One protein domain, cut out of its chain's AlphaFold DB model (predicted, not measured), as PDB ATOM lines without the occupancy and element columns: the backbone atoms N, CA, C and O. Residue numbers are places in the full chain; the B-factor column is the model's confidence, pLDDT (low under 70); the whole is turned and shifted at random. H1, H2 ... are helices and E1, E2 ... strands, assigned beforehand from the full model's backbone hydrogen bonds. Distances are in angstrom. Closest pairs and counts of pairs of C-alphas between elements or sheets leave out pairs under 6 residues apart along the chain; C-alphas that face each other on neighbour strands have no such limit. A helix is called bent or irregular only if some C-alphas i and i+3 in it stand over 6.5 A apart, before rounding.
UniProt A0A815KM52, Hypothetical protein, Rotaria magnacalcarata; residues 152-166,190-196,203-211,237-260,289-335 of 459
ATOM      1  N   THR A 152      -9.736 -31.530   7.161       78.31
ATOM      2  CA  THR A 152     -10.770 -32.101   6.293       78.31
ATOM      3  C   THR A 152     -11.959 -31.149   6.150       78.31
ATOM      4  O   THR A 152     -12.717 -30.926   7.093       78.31
ATOM      5  N   TYR A 153     -12.162 -30.616   4.946       81.56
ATOM      6  CA  TYR A 153     -13.374 -29.898   4.566       81.56
ATOM      7  C   TYR A 153     -14.434 -30.870   4.052       81.56
ATOM      8  O   TYR A 153     -14.249 -31.513   3.017       81.56
ATOM      9  N   THR A 154     -15.590 -30.915   4.717       83.12
ATOM     10  CA  THR A 154     -16.794 -31.515   4.132       83.12
ATOM     11  C   THR A 154     -17.378 -30.568   3.081       83.12
ATOM     12  O   THR A 154     -17.939 -29.525   3.429       83.12
ATOM     13  N   GLN A 155     -17.261 -30.925   1.801       84.38
ATOM     14  CA  GLN A 155     -18.027 -30.307   0.718       84.38
ATOM     15  C   GLN A 155     -19.409 -30.966   0.682       84.38
ATOM     16  O   GLN A 155     -19.496 -32.185   0.519       84.38
ATOM     17  N   ARG A 156     -20.488 -30.192   0.836       87.06
ATOM     18  CA  ARG A 156     -21.846 -30.742   0.738       87.06
ATOM     19  C   ARG A 156     -22.336 -30.715  -0.701       87.06
ATOM     20  O   ARG A 156     -22.236 -29.691  -1.377       87.06
ATOM     21  N   ILE A 157     -22.885 -31.841  -1.141       85.06
ATOM     22  CA  ILE A 157     -23.610 -31.978  -2.402       85.06
ATOM     23  C   ILE A 157     -25.070 -32.209  -2.021       85.06
ATOM     24  O   ILE A 157     -25.445 -33.281  -1.550       85.06
ATOM     25  N   LEU A 158     -25.863 -31.151  -2.146       87.75
ATOM     26  CA  LEU A 158     -27.258 -31.101  -1.741       87.75
ATOM     27  C   LEU A 158     -28.136 -31.400  -2.957       87.75
ATOM     28  O   LEU A 158     -28.315 -30.542  -3.824       87.75
ATOM     29  N   VAL A 159     -28.677 -32.613  -3.035       86.44
ATOM     30  CA  VAL A 159     -29.595 -32.994  -4.119       86.44
ATOM     31  C   VAL A 159     -31.018 -32.683  -3.679       86.44
ATOM     32  O   VAL A 159     -31.448 -33.105  -2.605       86.44
ATOM     33  N   ARG A 160     -31.747 -31.929  -4.499       89.12
ATOM     34  CA  ARG A 160     -33.106 -31.472  -4.222       89.12
ATOM     35  C   ARG A 160     -34.023 -31.873  -5.364       89.12
ATOM     36  O   ARG A 160     -33.854 -31.415  -6.490       89.12
ATOM     37  N   PHE A 161     -35.020 -32.694  -5.060       87.81
ATOM     38  CA  PHE A 161     -35.978 -33.145  -6.057       87.81
ATOM     39  C   PHE A 161     -37.163 -32.179  -6.120       87.81
ATOM     40  O   PHE A 161     -37.866 -31.967  -5.133       87.81
ATOM     41  N   LEU A 162     -37.389 -31.577  -7.282       88.19
ATOM     42  CA  LEU A 162     -38.534 -30.721  -7.549       88.19
ATOM     43  C   LEU A 162     -39.682 -31.577  -8.075       88.19
ATOM     44  O   LEU A 162     -39.595 -32.189  -9.137       88.19
ATOM     45  N   GLN A 163     -40.771 -31.638  -7.323       87.69
ATOM     46  CA  GLN A 163     -41.995 -32.278  -7.773       87.69
ATOM     47  C   GLN A 163     -42.811 -31.255  -8.575       87.69
ATOM     48  O   GLN A 163     -43.175 -30.215  -8.014       87.69
ATOM     49  N   PRO A 164     -43.127 -31.522  -9.858       81.31
ATOM     50  CA  PRO A 164     -44.102 -30.710 -10.572       81.31
ATOM     51  C   PRO A 164     -45.471 -30.844  -9.886       81.31
ATOM     52  O   PRO A 164     -45.745 -31.880  -9.264       81.31
ATOM     53  N   PRO A 165     -46.348 -29.827  -9.976       78.19
ATOM     54  CA  PRO A 165     -47.686 -29.917  -9.416       78.19
ATOM     55  C   PRO A 165     -48.387 -31.143 -10.002       78.19
ATOM     56  O   PRO A 165     -48.293 -31.416 -11.202       78.19
ATOM     57  N   ALA A 166     -49.077 -31.900  -9.147       73.38
ATOM     58  CA  ALA A 166     -49.853 -33.045  -9.598       73.38
ATOM     59  C   ALA A 166     -50.867 -32.582 -10.653       73.38
ATOM     60  O   ALA A 166     -51.600 -31.618 -10.420       73.38
ATOM     61  N   TYR A 190     -22.179  -8.640  19.817       41.78
ATOM     62  CA  TYR A 190     -20.772  -8.548  20.235       41.78
ATOM     63  C   TYR A 190     -19.948  -9.298  19.170       41.78
ATOM     64  O   TYR A 190     -20.403 -10.345  18.703       41.78
ATOM     65  N   ILE A 191     -18.762  -8.829  18.766       46.66
ATOM     66  CA  ILE A 191     -17.952  -9.528  17.746       46.66
ATOM     67  C   ILE A 191     -16.475  -9.570  18.121       46.66
ATOM     68  O   ILE A 191     -15.972  -8.895  19.016       46.66
ATOM     69  N   ARG A 192     -15.786 -10.416  17.368       41.78
ATOM     70  CA  ARG A 192     -14.345 -10.534  17.268       41.78
ATOM     71  C   ARG A 192     -14.063 -10.458  15.756       41.78
ATOM     72  O   ARG A 192     -14.542 -11.337  15.038       41.78
ATOM     73  N   GLN A 193     -13.407  -9.403  15.243       44.38
ATOM     74  CA  GLN A 193     -12.968  -9.278  13.840       44.38
ATOM     75  C   GLN A 193     -11.855 -10.269  13.480       44.38
ATOM     76  O   GLN A 193     -10.784  -9.887  13.011       44.38
ATOM     77  N   ARG A 194     -12.147 -11.565  13.639       48.28
ATOM     78  CA  ARG A 194     -11.460 -12.643  12.931       48.28
ATOM     79  C   ARG A 194     -11.195 -12.169  11.497       48.28
ATOM     80  O   ARG A 194     -12.077 -11.521  10.921       48.28
ATOM     81  N   PRO A 195      -9.995 -12.424  10.956       58.81
ATOM     82  CA  PRO A 195      -9.579 -11.877   9.674       58.81
ATOM     83  C   PRO A 195     -10.635 -12.261   8.650       58.81
ATOM     84  O   PRO A 195     -11.199 -13.350   8.809       58.81
ATOM     85  N   PRO A 196     -10.923 -11.391   7.663       61.97
ATOM     86  CA  PRO A 196     -12.053 -11.560   6.760       61.97
ATOM     87  C   PRO A 196     -12.163 -13.027   6.339       61.97
ATOM     88  O   PRO A 196     -11.250 -13.513   5.664       61.97
ATOM     89  N   PRO A 203     -23.118 -20.898  -3.011       81.50
ATOM     90  CA  PRO A 203     -23.281 -22.270  -3.465       81.50
ATOM     91  C   PRO A 203     -23.568 -22.292  -4.966       81.50
ATOM     92  O   PRO A 203     -24.315 -21.454  -5.477       81.50
ATOM     93  N   ILE A 204     -22.978 -23.253  -5.674       87.00
ATOM     94  CA  ILE A 204     -23.291 -23.450  -7.092       87.00
ATOM     95  C   ILE A 204     -24.665 -24.112  -7.140       87.00
ATOM     96  O   ILE A 204     -24.796 -25.260  -6.721       87.00
ATOM     97  N   VAL A 205     -25.678 -23.384  -7.613       87.12
ATOM     98  CA  VAL A 205     -27.031 -23.916  -7.813       87.12
ATOM     99  C   VAL A 205     -27.202 -24.262  -9.286       87.12
ATOM    100  O   VAL A 205     -27.251 -23.365 -10.122       87.12
ATOM    101  N   ILE A 206     -27.289 -25.555  -9.586       87.50
ATOM    102  CA  ILE A 206     -27.579 -26.084 -10.922       87.50
ATOM    103  C   ILE A 206     -29.064 -26.458 -10.952       87.50
ATOM    104  O   ILE A 206     -29.542 -27.119 -10.027       87.50
ATOM    105  N   ARG A 207     -29.799 -26.028 -11.983       88.50
ATOM    106  CA  ARG A 207     -31.256 -26.208 -12.080       88.50
ATOM    107  C   ARG A 207     -31.655 -26.861 -13.389       88.50
ATOM    108  O   ARG A 207     -31.313 -26.357 -14.451       88.50
ATOM    109  N   GLU A 208     -32.442 -27.922 -13.304       87.50
ATOM    110  CA  GLU A 208     -33.053 -28.547 -14.475       87.50
ATOM    111  C   GLU A 208     -34.249 -27.708 -14.965       87.50
ATOM    112  O   GLU A 208     -35.037 -27.178 -14.168       87.50
ATOM    113  N   ALA A 209     -34.410 -27.587 -16.282       87.06
ATOM    114  CA  ALA A 209     -35.615 -27.040 -16.891       87.06
ATOM    115  C   ALA A 209     -36.833 -27.948 -16.604       87.06
ATOM    116  O   ALA A 209     -36.702 -29.175 -16.618       87.06
ATOM    117  N   PRO A 210     -38.032 -27.393 -16.334       86.25
ATOM    118  CA  PRO A 210     -39.189 -28.209 -15.984       86.25
ATOM    119  C   PRO A 210     -39.701 -29.081 -17.139       86.25
ATOM    120  O   PRO A 210     -39.706 -28.646 -18.295       86.25
ATOM    121  N   PRO A 211     -40.225 -30.284 -16.836       83.38
ATOM    122  CA  PRO A 211     -40.829 -31.153 -17.836       83.38
ATOM    123  C   PRO A 211     -42.097 -30.521 -18.430       83.38
ATOM    124  O   PRO A 211     -42.925 -29.939 -17.719       83.38
ATOM    125  N   ILE A 237     -18.980  -4.626  17.361       44.25
ATOM    126  CA  ILE A 237     -17.754  -4.454  18.250       44.25
ATOM    127  C   ILE A 237     -16.684  -5.582  17.985       44.25
ATOM    128  O   ILE A 237     -17.118  -6.599  17.479       44.25
ATOM    129  N   ILE A 238     -15.340  -5.491  18.221       44.19
ATOM    130  CA  ILE A 238     -14.320  -6.208  17.362       44.19
ATOM    131  C   ILE A 238     -12.852  -6.572  17.888       44.19
ATOM    132  O   ILE A 238     -12.190  -5.715  18.451       44.19
ATOM    133  N   GLU A 239     -12.290  -7.793  17.582       40.47
ATOM    134  CA  GLU A 239     -10.907  -8.409  17.863       40.47
ATOM    135  C   GLU A 239     -10.291  -9.406  16.763       40.47
ATOM    136  O   GLU A 239     -11.060 -10.214  16.254       40.47
ATOM    137  N   ARG A 240      -8.964  -9.461  16.402       41.66
ATOM    138  CA  ARG A 240      -8.347 -10.203  15.207       41.66
ATOM    139  C   ARG A 240      -7.655 -11.608  15.379       41.66
ATOM    140  O   ARG A 240      -7.349 -12.023  16.487       41.66
ATOM    141  N   LEU A 241      -7.392 -12.325  14.252       53.31
ATOM    142  CA  LEU A 241      -6.764 -13.686  14.063       53.31
ATOM    143  C   LEU A 241      -6.053 -13.838  12.654       53.31
ATOM    144  O   LEU A 241      -6.070 -12.851  11.917       53.31
ATOM    145  N   PRO A 242      -5.476 -15.004  12.222       55.25
ATOM    146  CA  PRO A 242      -4.866 -15.228  10.879       55.25
ATOM    147  C   PRO A 242      -5.775 -15.926   9.824       55.25
ATOM    148  O   PRO A 242      -6.706 -16.654  10.176       55.25
ATOM    149  N   SER A 243      -5.564 -15.652   8.526       58.84
ATOM    150  CA  SER A 243      -6.504 -15.984   7.431       58.84
ATOM    151  C   SER A 243      -6.540 -17.469   7.047       58.84
ATOM    152  O   SER A 243      -5.506 -18.066   6.754       58.84
ATOM    153  N   LEU A 244      -7.745 -18.043   6.980       64.44
ATOM    154  CA  LEU A 244      -7.982 -19.448   6.622       64.44
ATOM    155  C   LEU A 244      -7.907 -19.700   5.100       64.44
ATOM    156  O   LEU A 244      -8.166 -18.777   4.324       64.44
ATOM    157  N   PRO A 245      -7.646 -20.948   4.656       72.12
ATOM    158  CA  PRO A 245      -7.822 -21.346   3.259       72.12
ATOM    159  C   PRO A 245      -9.293 -21.217   2.808       72.12
ATOM    160  O   PRO A 245     -10.202 -21.418   3.620       72.12
ATOM    161  N   PRO A 246      -9.563 -20.909   1.525       70.00
ATOM    162  CA  PRO A 246     -10.927 -20.777   1.019       70.00
ATOM    163  C   PRO A 246     -11.683 -22.110   1.077       70.00
ATOM    164  O   PRO A 246     -11.221 -23.128   0.557       70.00
ATOM    165  N   LYS A 247     -12.875 -22.100   1.688       77.06
ATOM    166  CA  LYS A 247     -13.744 -23.282   1.758       77.06
ATOM    167  C   LYS A 247     -14.179 -23.692   0.334       77.06
ATOM    168  O   LYS A 247     -14.606 -22.814  -0.422       77.06
ATOM    169  N   PRO A 248     -14.162 -24.989  -0.038       77.62
ATOM    170  CA  PRO A 248     -14.837 -25.447  -1.252       77.62
ATOM    171  C   PRO A 248     -16.325 -25.065  -1.245       77.62
ATOM    172  O   PRO A 248     -16.986 -25.116  -0.202       77.62
ATOM    173  N   ARG A 249     -16.852 -24.698  -2.420       80.75
ATOM    174  CA  ARG A 249     -18.276 -24.381  -2.611       80.75
ATOM    175  C   ARG A 249     -19.124 -25.625  -2.378       80.75
ATOM    176  O   ARG A 249     -18.846 -26.676  -2.956       80.75
ATOM    177  N   ASP A 250     -20.180 -25.483  -1.585       83.88
ATOM    178  CA  ASP A 250     -21.251 -26.477  -1.561       83.88
ATOM    179  C   ASP A 250     -22.026 -26.402  -2.891       83.88
ATOM    180  O   ASP A 250     -22.163 -25.327  -3.487       83.88
ATOM    181  N   VAL A 251     -22.492 -27.550  -3.378       85.00
ATOM    182  CA  VAL A 251     -23.202 -27.679  -4.659       85.00
ATOM    183  C   VAL A 251     -24.651 -28.039  -4.365       85.00
ATOM    184  O   VAL A 251     -24.906 -28.957  -3.591       85.00
ATOM    185  N   VAL A 252     -25.595 -27.329  -4.976       86.81
ATOM    186  CA  VAL A 252     -27.030 -27.612  -4.899       86.81
ATOM    187  C   VAL A 252     -27.506 -28.006  -6.289       86.81
ATOM    188  O   VAL A 252     -27.354 -27.232  -7.232       86.81
ATOM    189  N   VAL A 253     -28.084 -29.197  -6.419       85.50
ATOM    190  CA  VAL A 253     -28.671 -29.672  -7.677       85.50
ATOM    191  C   VAL A 253     -30.183 -29.727  -7.501       85.50
ATOM    192  O   VAL A 253     -30.684 -30.567  -6.754       85.50
ATOM    193  N   GLU A 254     -30.907 -28.825  -8.162       87.44
ATOM    194  CA  GLU A 254     -32.373 -28.827  -8.211       87.44
ATOM    195  C   GLU A 254     -32.825 -29.572  -9.480       87.44
ATOM    196  O   GLU A 254     -32.719 -29.045 -10.590       87.44
ATOM    197  N   ARG A 255     -33.294 -30.817  -9.312       86.62
ATOM    198  CA  ARG A 255     -33.661 -31.742 -10.399       86.62
ATOM    199  C   ARG A 255     -35.154 -32.061 -10.371       86.62
ATOM    200  O   ARG A 255     -35.676 -32.368  -9.302       86.62
ATOM    201  N   TRP A 256     -35.850 -32.031 -11.504       81.75
ATOM    202  CA  TRP A 256     -37.271 -32.369 -11.559       81.75
ATOM    203  C   TRP A 256     -37.512 -33.877 -11.480       81.75
ATOM    204  O   TRP A 256     -36.795 -34.700 -12.048       81.75
ATOM    205  N   LEU A 257     -38.582 -34.246 -10.782       85.50
ATOM    206  CA  LEU A 257     -39.175 -35.570 -10.888       85.50
ATOM    207  C   LEU A 257     -40.066 -35.634 -12.139       85.50
ATOM    208  O   LEU A 257     -40.742 -34.648 -12.453       85.50
ATOM    209  N   PRO A 258     -40.138 -36.788 -12.827       78.12
ATOM    210  CA  PRO A 258     -41.126 -36.990 -13.879       78.12
ATOM    211  C   PRO A 258     -42.549 -36.866 -13.316       78.12
ATOM    212  O   PRO A 258     -42.800 -37.151 -12.140       78.12
ATOM    213  N   TYR A 259     -43.504 -36.473 -14.165       65.12
ATOM    214  CA  TYR A 259     -44.921 -36.515 -13.804       65.12
ATOM    215  C   TYR A 259     -45.317 -37.944 -13.408       65.12
ATOM    216  O   TYR A 259     -45.059 -38.897 -14.143       65.12
ATOM    217  N   ARG A 260     -45.965 -38.091 -12.247       64.25
ATOM    218  CA  ARG A 260     -46.570 -39.366 -11.845       64.25
ATOM    219  C   ARG A 260     -47.746 -39.704 -12.762       64.25
ATOM    220  O   ARG A 260     -48.446 -38.804 -13.230       64.25
ATOM    221  N   ALA A 289       0.343 -23.558   8.804       57.56
ATOM    222  CA  ALA A 289      -0.784 -23.659   7.877       57.56
ATOM    223  C   ALA A 289      -1.246 -25.125   7.693       57.56
ATOM    224  O   ALA A 289      -0.414 -26.001   7.438       57.56
ATOM    225  N   PRO A 290      -2.557 -25.428   7.787       63.12
ATOM    226  CA  PRO A 290      -3.055 -26.797   7.672       63.12
ATOM    227  C   PRO A 290      -2.979 -27.331   6.236       63.12
ATOM    228  O   PRO A 290      -3.397 -26.669   5.285       63.12
ATOM    229  N   LYS A 291      -2.539 -28.587   6.089       75.62
ATOM    230  CA  LYS A 291      -2.772 -29.382   4.869       75.62
ATOM    231  C   LYS A 291      -4.270 -29.657   4.748       75.62
ATOM    232  O   LYS A 291      -4.894 -29.970   5.757       75.62
ATOM    233  N   THR A 292      -4.852 -29.566   3.557       73.25
ATOM    234  CA  THR A 292      -6.309 -29.662   3.373       73.25
ATOM    235  C   THR A 292      -6.713 -30.942   2.642       73.25
ATOM    236  O   THR A 292      -6.053 -31.376   1.702       73.25
ATOM    237  N   GLN A 293      -7.818 -31.552   3.072       81.81
ATOM    238  CA  GLN A 293      -8.446 -32.703   2.416       81.81
ATOM    239  C   GLN A 293      -9.911 -32.363   2.136       81.81
ATOM    240  O   GLN A 293     -10.573 -31.773   2.984       81.81
ATOM    241  N   ILE A 294     -10.444 -32.721   0.966       79.88
ATOM    242  CA  ILE A 294     -11.862 -32.501   0.646       79.88
ATOM    243  C   ILE A 294     -12.586 -33.845   0.682       79.88
ATOM    244  O   ILE A 294     -12.314 -34.724  -0.131       79.88
ATOM    245  N   VAL A 295     -13.526 -33.987   1.615       86.19
ATOM    246  CA  VAL A 295     -14.462 -35.114   1.675       86.19
ATOM    247  C   VAL A 295     -15.810 -34.624   1.164       86.19
ATOM    248  O   VAL A 295     -16.359 -33.651   1.678       86.19
ATOM    249  N   ARG A 296     -16.353 -35.283   0.142       82.62
ATOM    250  CA  ARG A 296     -17.696 -34.986  -0.367       82.62
ATOM    251  C   ARG A 296     -18.727 -35.744   0.460       82.62
ATOM    252  O   ARG A 296     -18.542 -36.924   0.738       82.62
ATOM    253  N   ARG A 297     -19.802 -35.063   0.855       84.56
ATOM    254  CA  ARG A 297     -20.969 -35.675   1.496       84.56
ATOM    255  C   ARG A 297     -22.213 -35.336   0.693       84.56
ATOM    256  O   ARG A 297     -22.550 -34.161   0.544       84.56
ATOM    257  N   PHE A 298     -22.886 -36.371   0.217       81.62
ATOM    258  CA  PHE A 298     -24.170 -36.262  -0.453       81.62
ATOM    259  C   PHE A 298     -25.272 -36.212   0.612       81.62
ATOM    260  O   PHE A 298     -25.318 -37.047   1.516       81.62
ATOM    261  N   GLU A 299     -26.126 -35.193   0.550       87.06
ATOM    262  CA  GLU A 299     -27.273 -35.017   1.445       87.06
ATOM    263  C   GLU A 299     -28.517 -34.796   0.567       87.06
ATOM    264  O   GLU A 299     -28.600 -33.826  -0.189       87.06
ATOM    265  N   ASN A 300     -29.484 -35.713   0.634       82.00
ATOM    266  CA  ASN A 300     -30.751 -35.581  -0.083       82.00
ATOM    267  C   ASN A 300     -31.675 -34.642   0.711       82.00
ATOM    268  O   ASN A 300     -32.085 -34.975   1.822       82.00
ATOM    269  N   LEU A 301     -31.999 -33.476   0.146       84.94
ATOM    270  CA  LEU A 301     -32.911 -32.492   0.745       84.94
ATOM    271  C   LEU A 301     -34.391 -32.900   0.644       84.94
ATOM    272  O   LEU A 301     -35.261 -32.200   1.158       84.94
ATOM    273  N   GLY A 302     -34.684 -34.025  -0.008       85.94
ATOM    274  CA  GLY A 302     -36.030 -34.531  -0.213       85.94
ATOM    275  C   GLY A 302     -36.733 -33.886  -1.403       85.94
ATOM    276  O   GLY A 302     -36.107 -33.394  -2.348       85.94
ATOM    277  N   ILE A 303     -38.064 -33.946  -1.360       85.56
ATOM    278  CA  ILE A 303     -38.950 -33.583  -2.465       85.56
ATOM    279  C   ILE A 303     -39.697 -32.289  -2.124       85.56
ATOM    280  O   ILE A 303     -40.344 -32.201  -1.081       85.56
ATOM    281  N   HIS A 304     -39.650 -31.299  -3.015       86.75
ATOM    282  CA  HIS A 304     -40.369 -30.032  -2.879       86.75
ATOM    283  C   HIS A 304     -41.326 -29.809  -4.049       86.75
ATOM    284  O   HIS A 304     -40.902 -29.797  -5.200       86.75
ATOM    285  N   SER A 305     -42.607 -29.575  -3.755       86.19
ATOM    286  CA  SER A 305     -43.586 -29.142  -4.759       86.19
ATOM    287  C   SER A 305     -43.272 -27.720  -5.231       86.19
ATOM    288  O   SER A 305     -43.160 -26.814  -4.402       86.19
ATOM    289  N   VAL A 306     -43.122 -27.521  -6.544       87.88
ATOM    290  CA  VAL A 306     -42.826 -26.216  -7.157       87.88
ATOM    291  C   VAL A 306     -43.618 -26.056  -8.455       87.88
ATOM    292  O   VAL A 306     -43.629 -26.948  -9.298       87.88
ATOM    293  N   ASN A 307     -44.257 -24.899  -8.645       87.94
ATOM    294  CA  ASN A 307     -44.940 -24.562  -9.893       87.94
ATOM    295  C   ASN A 307     -43.907 -24.294 -11.016       87.94
ATOM    296  O   ASN A 307     -43.119 -23.351 -10.888       87.94
ATOM    297  N   PRO A 308     -43.897 -25.062 -12.125       86.12
ATOM    298  CA  PRO A 308     -42.913 -24.900 -13.193       86.12
ATOM    299  C   PRO A 308     -43.014 -23.539 -13.895       86.12
ATOM    300  O   PRO A 308     -41.987 -22.999 -14.298       86.12
ATOM    301  N   ALA A 309     -44.208 -22.944 -13.993       86.81
ATOM    302  CA  ALA A 309     -44.380 -21.628 -14.612       86.81
ATOM    303  C   ALA A 309     -43.705 -20.519 -13.784       86.81
ATOM    304  O   ALA A 309     -42.964 -19.700 -14.324       86.81
ATOM    305  N   GLU A 310     -43.883 -20.541 -12.459       89.75
ATOM    306  CA  GLU A 310     -43.181 -19.634 -11.540       89.75
ATOM    307  C   GLU A 310     -41.670 -19.891 -11.513       89.75
ATOM    308  O   GLU A 310     -40.891 -18.950 -11.379       89.75
ATOM    309  N   TYR A 311     -41.244 -21.150 -11.647       87.69
ATOM    310  CA  TYR A 311     -39.828 -21.516 -11.669       87.69
ATOM    311  C   TYR A 311     -39.121 -20.978 -12.920       87.69
ATOM    312  O   TYR A 311     -38.060 -20.369 -12.801       87.69
ATOM    313  N   VAL A 312     -39.738 -21.103 -14.104       89.75
ATOM    314  CA  VAL A 312     -39.238 -20.483 -15.346       89.75
ATOM    315  C   VAL A 312     -39.255 -18.960 -15.241       89.75
ATOM    316  O   VAL A 312     -38.245 -18.327 -15.537       89.75
ATOM    317  N   ALA A 313     -40.343 -18.361 -14.747       90.69
ATOM    318  CA  ALA A 313     -40.428 -16.911 -14.573       90.69
ATOM    319  C   ALA A 313     -39.371 -16.351 -13.597       90.69
ATOM    320  O   ALA A 313     -38.941 -15.209 -13.745       90.69
ATOM    321  N   ARG A 314     -38.935 -17.144 -12.608       90.00
ATOM    322  CA  ARG A 314     -37.941 -16.746 -11.597       90.00
ATOM    323  C   ARG A 314     -36.492 -17.046 -11.993       90.00
ATOM    324  O   ARG A 314     -35.597 -16.339 -11.535       90.00
ATOM    325  N   TYR A 315     -36.252 -18.087 -12.791       91.25
ATOM    326  CA  TYR A 315     -34.906 -18.624 -13.038       91.25
ATOM    327  C   TYR A 315     -34.562 -18.855 -14.516       91.25
ATOM    328  O   TYR A 315     -33.518 -19.435 -14.777       91.25
ATOM    329  N   GLY A 316     -35.390 -18.433 -15.478       90.62
ATOM    330  CA  GLY A 316     -35.352 -18.895 -16.878       90.62
ATOM    331  C   GLY A 316     -33.988 -18.918 -17.588       90.62
ATOM    332  O   GLY A 316     -33.719 -19.859 -18.324       90.62
ATOM    333  N   THR A 317     -33.102 -17.946 -17.343       90.56
ATOM    334  CA  THR A 317     -31.738 -17.893 -17.925       90.56
ATOM    335  C   THR A 317     -30.691 -18.735 -17.180       90.56
ATOM    336  O   THR A 317     -29.519 -18.729 -17.541       90.56
ATOM    337  N   GLN A 318     -31.102 -19.432 -16.122       87.81
ATOM    338  CA  GLN A 318     -30.295 -20.297 -15.253       87.81
ATOM    339  C   GLN A 318     -30.858 -21.731 -15.230       87.81
ATOM    340  O   GLN A 318     -30.648 -22.452 -14.254       87.81
ATOM    341  N   LEU A 319     -31.633 -22.111 -16.254       89.31
ATOM    342  CA  LEU A 319     -32.199 -23.447 -16.430       89.31
ATOM    343  C   LEU A 319     -31.414 -24.208 -17.498       89.31
ATOM    344  O   LEU A 319     -31.318 -23.764 -18.638       89.31
ATOM    345  N   GLU A 320     -30.898 -25.366 -17.112       92.00
ATOM    346  CA  GLU A 320     -30.145 -26.289 -17.957       92.00
ATOM    347  C   GLU A 320     -31.039 -27.446 -18.431       92.00
ATOM    348  O   GLU A 320     -32.026 -27.797 -17.776       92.00
ATOM    349  N   ASP A 321     -30.685 -28.082 -19.551       89.31
ATOM    350  CA  ASP A 321     -31.273 -29.376 -19.901       89.31
ATOM    351  C   ASP A 321     -30.780 -30.469 -18.935       89.31
ATOM    352  O   ASP A 321     -29.704 -30.385 -18.342       89.31
ATOM    353  N   SER A 322     -31.554 -31.546 -18.826       81.06
ATOM    354  CA  SER A 322     -31.193 -32.779 -18.127       81.06
ATOM    355  C   SER A 322     -29.759 -33.273 -18.410       81.06
ATOM    356  O   SER A 322     -29.063 -33.682 -17.479       81.06
ATOM    357  N   GLN A 323     -29.273 -33.204 -19.656       86.12
ATOM    358  CA  GLN A 323     -27.931 -33.668 -20.030       86.12
ATOM    359  C   GLN A 323     -26.832 -32.639 -19.732       86.12
ATOM    360  O   GLN A 323     -25.736 -33.015 -19.293       86.12
ATOM    361  N   THR A 324     -27.100 -31.341 -19.919       87.50
ATOM    362  CA  THR A 324     -26.127 -30.290 -19.575       87.50
ATOM    363  C   THR A 324     -25.979 -30.161 -18.060       87.50
ATOM    364  O   THR A 324     -24.850 -30.068 -17.578       87.50
ATOM    365  N   LEU A 325     -27.061 -30.327 -17.290       85.75
ATOM    366  CA  LEU A 325     -27.044 -30.432 -15.828       85.75
ATOM    367  C   LEU A 325     -26.159 -31.581 -15.332       85.75
ATOM    368  O   LEU A 325     -25.311 -31.360 -14.469       85.75
ATOM    369  N   ILE A 326     -26.318 -32.798 -15.869       86.06
ATOM    370  CA  ILE A 326     -25.494 -33.955 -15.464       86.06
ATOM    371  C   ILE A 326     -24.014 -33.694 -15.786       86.06
ATOM    372  O   ILE A 326     -23.130 -34.005 -14.985       86.06
ATOM    373  N   THR A 327     -23.739 -33.067 -16.932       88.88
ATOM    374  CA  THR A 327     -22.382 -32.705 -17.359       88.88
ATOM    375  C   THR A 327     -21.757 -31.651 -16.438       88.88
ATOM    376  O   THR A 327     -20.638 -31.839 -15.955       88.88
ATOM    377  N   GLN A 328     -22.485 -30.578 -16.124       88.75
ATOM    378  CA  GLN A 328     -22.031 -29.488 -15.256       88.75
ATOM    379  C   GLN A 328     -21.878 -29.946 -13.794       88.75
ATOM    380  O   GLN A 328     -20.908 -29.587 -13.127       88.75
ATOM    381  N   ALA A 329     -22.773 -30.808 -13.303       85.19
ATOM    382  CA  ALA A 329     -22.651 -31.425 -11.986       85.19
ATOM    383  C   ALA A 329     -21.393 -32.310 -11.897       85.19
ATOM    384  O   ALA A 329     -20.630 -32.204 -10.933       85.19
ATOM    385  N   ARG A 330     -21.105 -33.114 -12.932       87.69
ATOM    386  CA  ARG A 330     -19.872 -33.915 -13.006       87.69
ATOM    387  C   ARG A 330     -18.616 -33.039 -13.011       87.69
ATOM    388  O   ARG A 330     -17.673 -33.339 -12.281       87.69
ATOM    389  N   GLN A 331     -18.624 -31.922 -13.744       87.56
ATOM    390  CA  GLN A 331     -17.551 -30.914 -13.705       87.56
ATOM    391  C   GLN A 331     -17.393 -30.275 -12.311       87.56
ATOM    392  O   GLN A 331     -16.270 -30.035 -11.870       87.56
ATOM    393  N   ALA A 332     -18.488 -30.072 -11.571       85.56
ATOM    394  CA  ALA A 332     -18.473 -29.618 -10.176       85.56
ATOM    395  C   ALA A 332     -18.038 -30.704  -9.160       85.56
ATOM    396  O   ALA A 332     -17.945 -30.429  -7.960       85.56
ATOM    397  N   GLY A 333     -17.743 -31.928  -9.615       82.94
ATOM    398  CA  GLY A 333     -17.273 -33.039  -8.784       82.94
ATOM    399  C   GLY A 333     -18.370 -33.953  -8.228       82.94
ATOM    400  O   GLY A 333     -18.086 -34.756  -7.335       82.94
ATOM    401  N   VAL A 334     -19.599 -33.858  -8.743       85.06
ATOM    402  CA  VAL A 334     -20.698 -34.796  -8.465       85.06
ATOM    403  C   VAL A 334     -20.457 -36.071  -9.284       85.06
ATOM    404  O   VAL A 334     -20.687 -36.096 -10.490       85.06
ATOM    405  N   VAL A 335     -19.910 -37.107  -8.640       76.06
ATOM    406  CA  VAL A 335     -19.543 -38.384  -9.296       76.06
ATOM    407  C   VAL A 335     -20.641 -39.448  -9.160       76.06
ATOM    408  O   VAL A 335     -20.746 -40.319 -10.018       76.06
TER     409      VAL A 335
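AT A GLANCE: This is residues 152 to 166, 190 to 196, 203 to 211, 237 to 260 and 289 to 335 of the 459 residues of the protein "Hypothetical protein" of Rotaria magnacalcarata (UniProt A0A815KM52). A twisted parallel sheet has long strands E4 and E1 side by side, then short E3 and E2, with H2 over one face and H1 on the opposite face; residues 237 to 250, with no named element, trail away from E3. The 102 printed residues include E1, E2, E3, E4, H1 and H2 in chain order; the sheet's order is E2 E3 E1 E4, class mixed. The whole is loose, radius of gyration of the C-alphas 18.0 A, spanning 54 by 33 by 24 A.

HOW THE PARTS SIT: E1, residues 152 to 163, is parallel to E4, residues 292 to 305, with N 153 and O 293 2.8 A apart, and to E3, residues 251 to 256, with N 158 and O 251 2.8 A apart. E2, residues 204 to 207, is parallel to E3, with N 206 and O 252 2.9 A apart. H2, residues 322 to 331, is on the sheet, along the strands, at a height of 9.8 A; its closest C-alphas to E2 are Leu 325 and Ile 206, 6.6 A. H1, residues 308 to 318, on the opposite face, is only just over E2, with 3 C-alphas falling on it; the closest C-alphas, Gln 318 and Arg 207, are 6.8 A apart. H1 is irregular, C-alphas 314 and 317 being 8.9 A apart. Every O i to N i+4 pair is within hydrogen-bond range in H2, 5 of 7 in H1.

IN THESE COORDINATES: E4 is 38.2 A long and E1 34.2 A. E1 begins at C-alpha 152 (-10.770, -32.101, 6.293); H2 ends at C-alpha 331 (-17.551, -30.914, -13.705).

THE WHOLE: Cuts after 166, 196, 211 and 260 leave C-alpha gaps of 48.3, 18.6, 50.5 and 52.3 A. Residues 190 to 196, 237 to 244, 259 to 260 and 289 to 290 have pLDDT under 70.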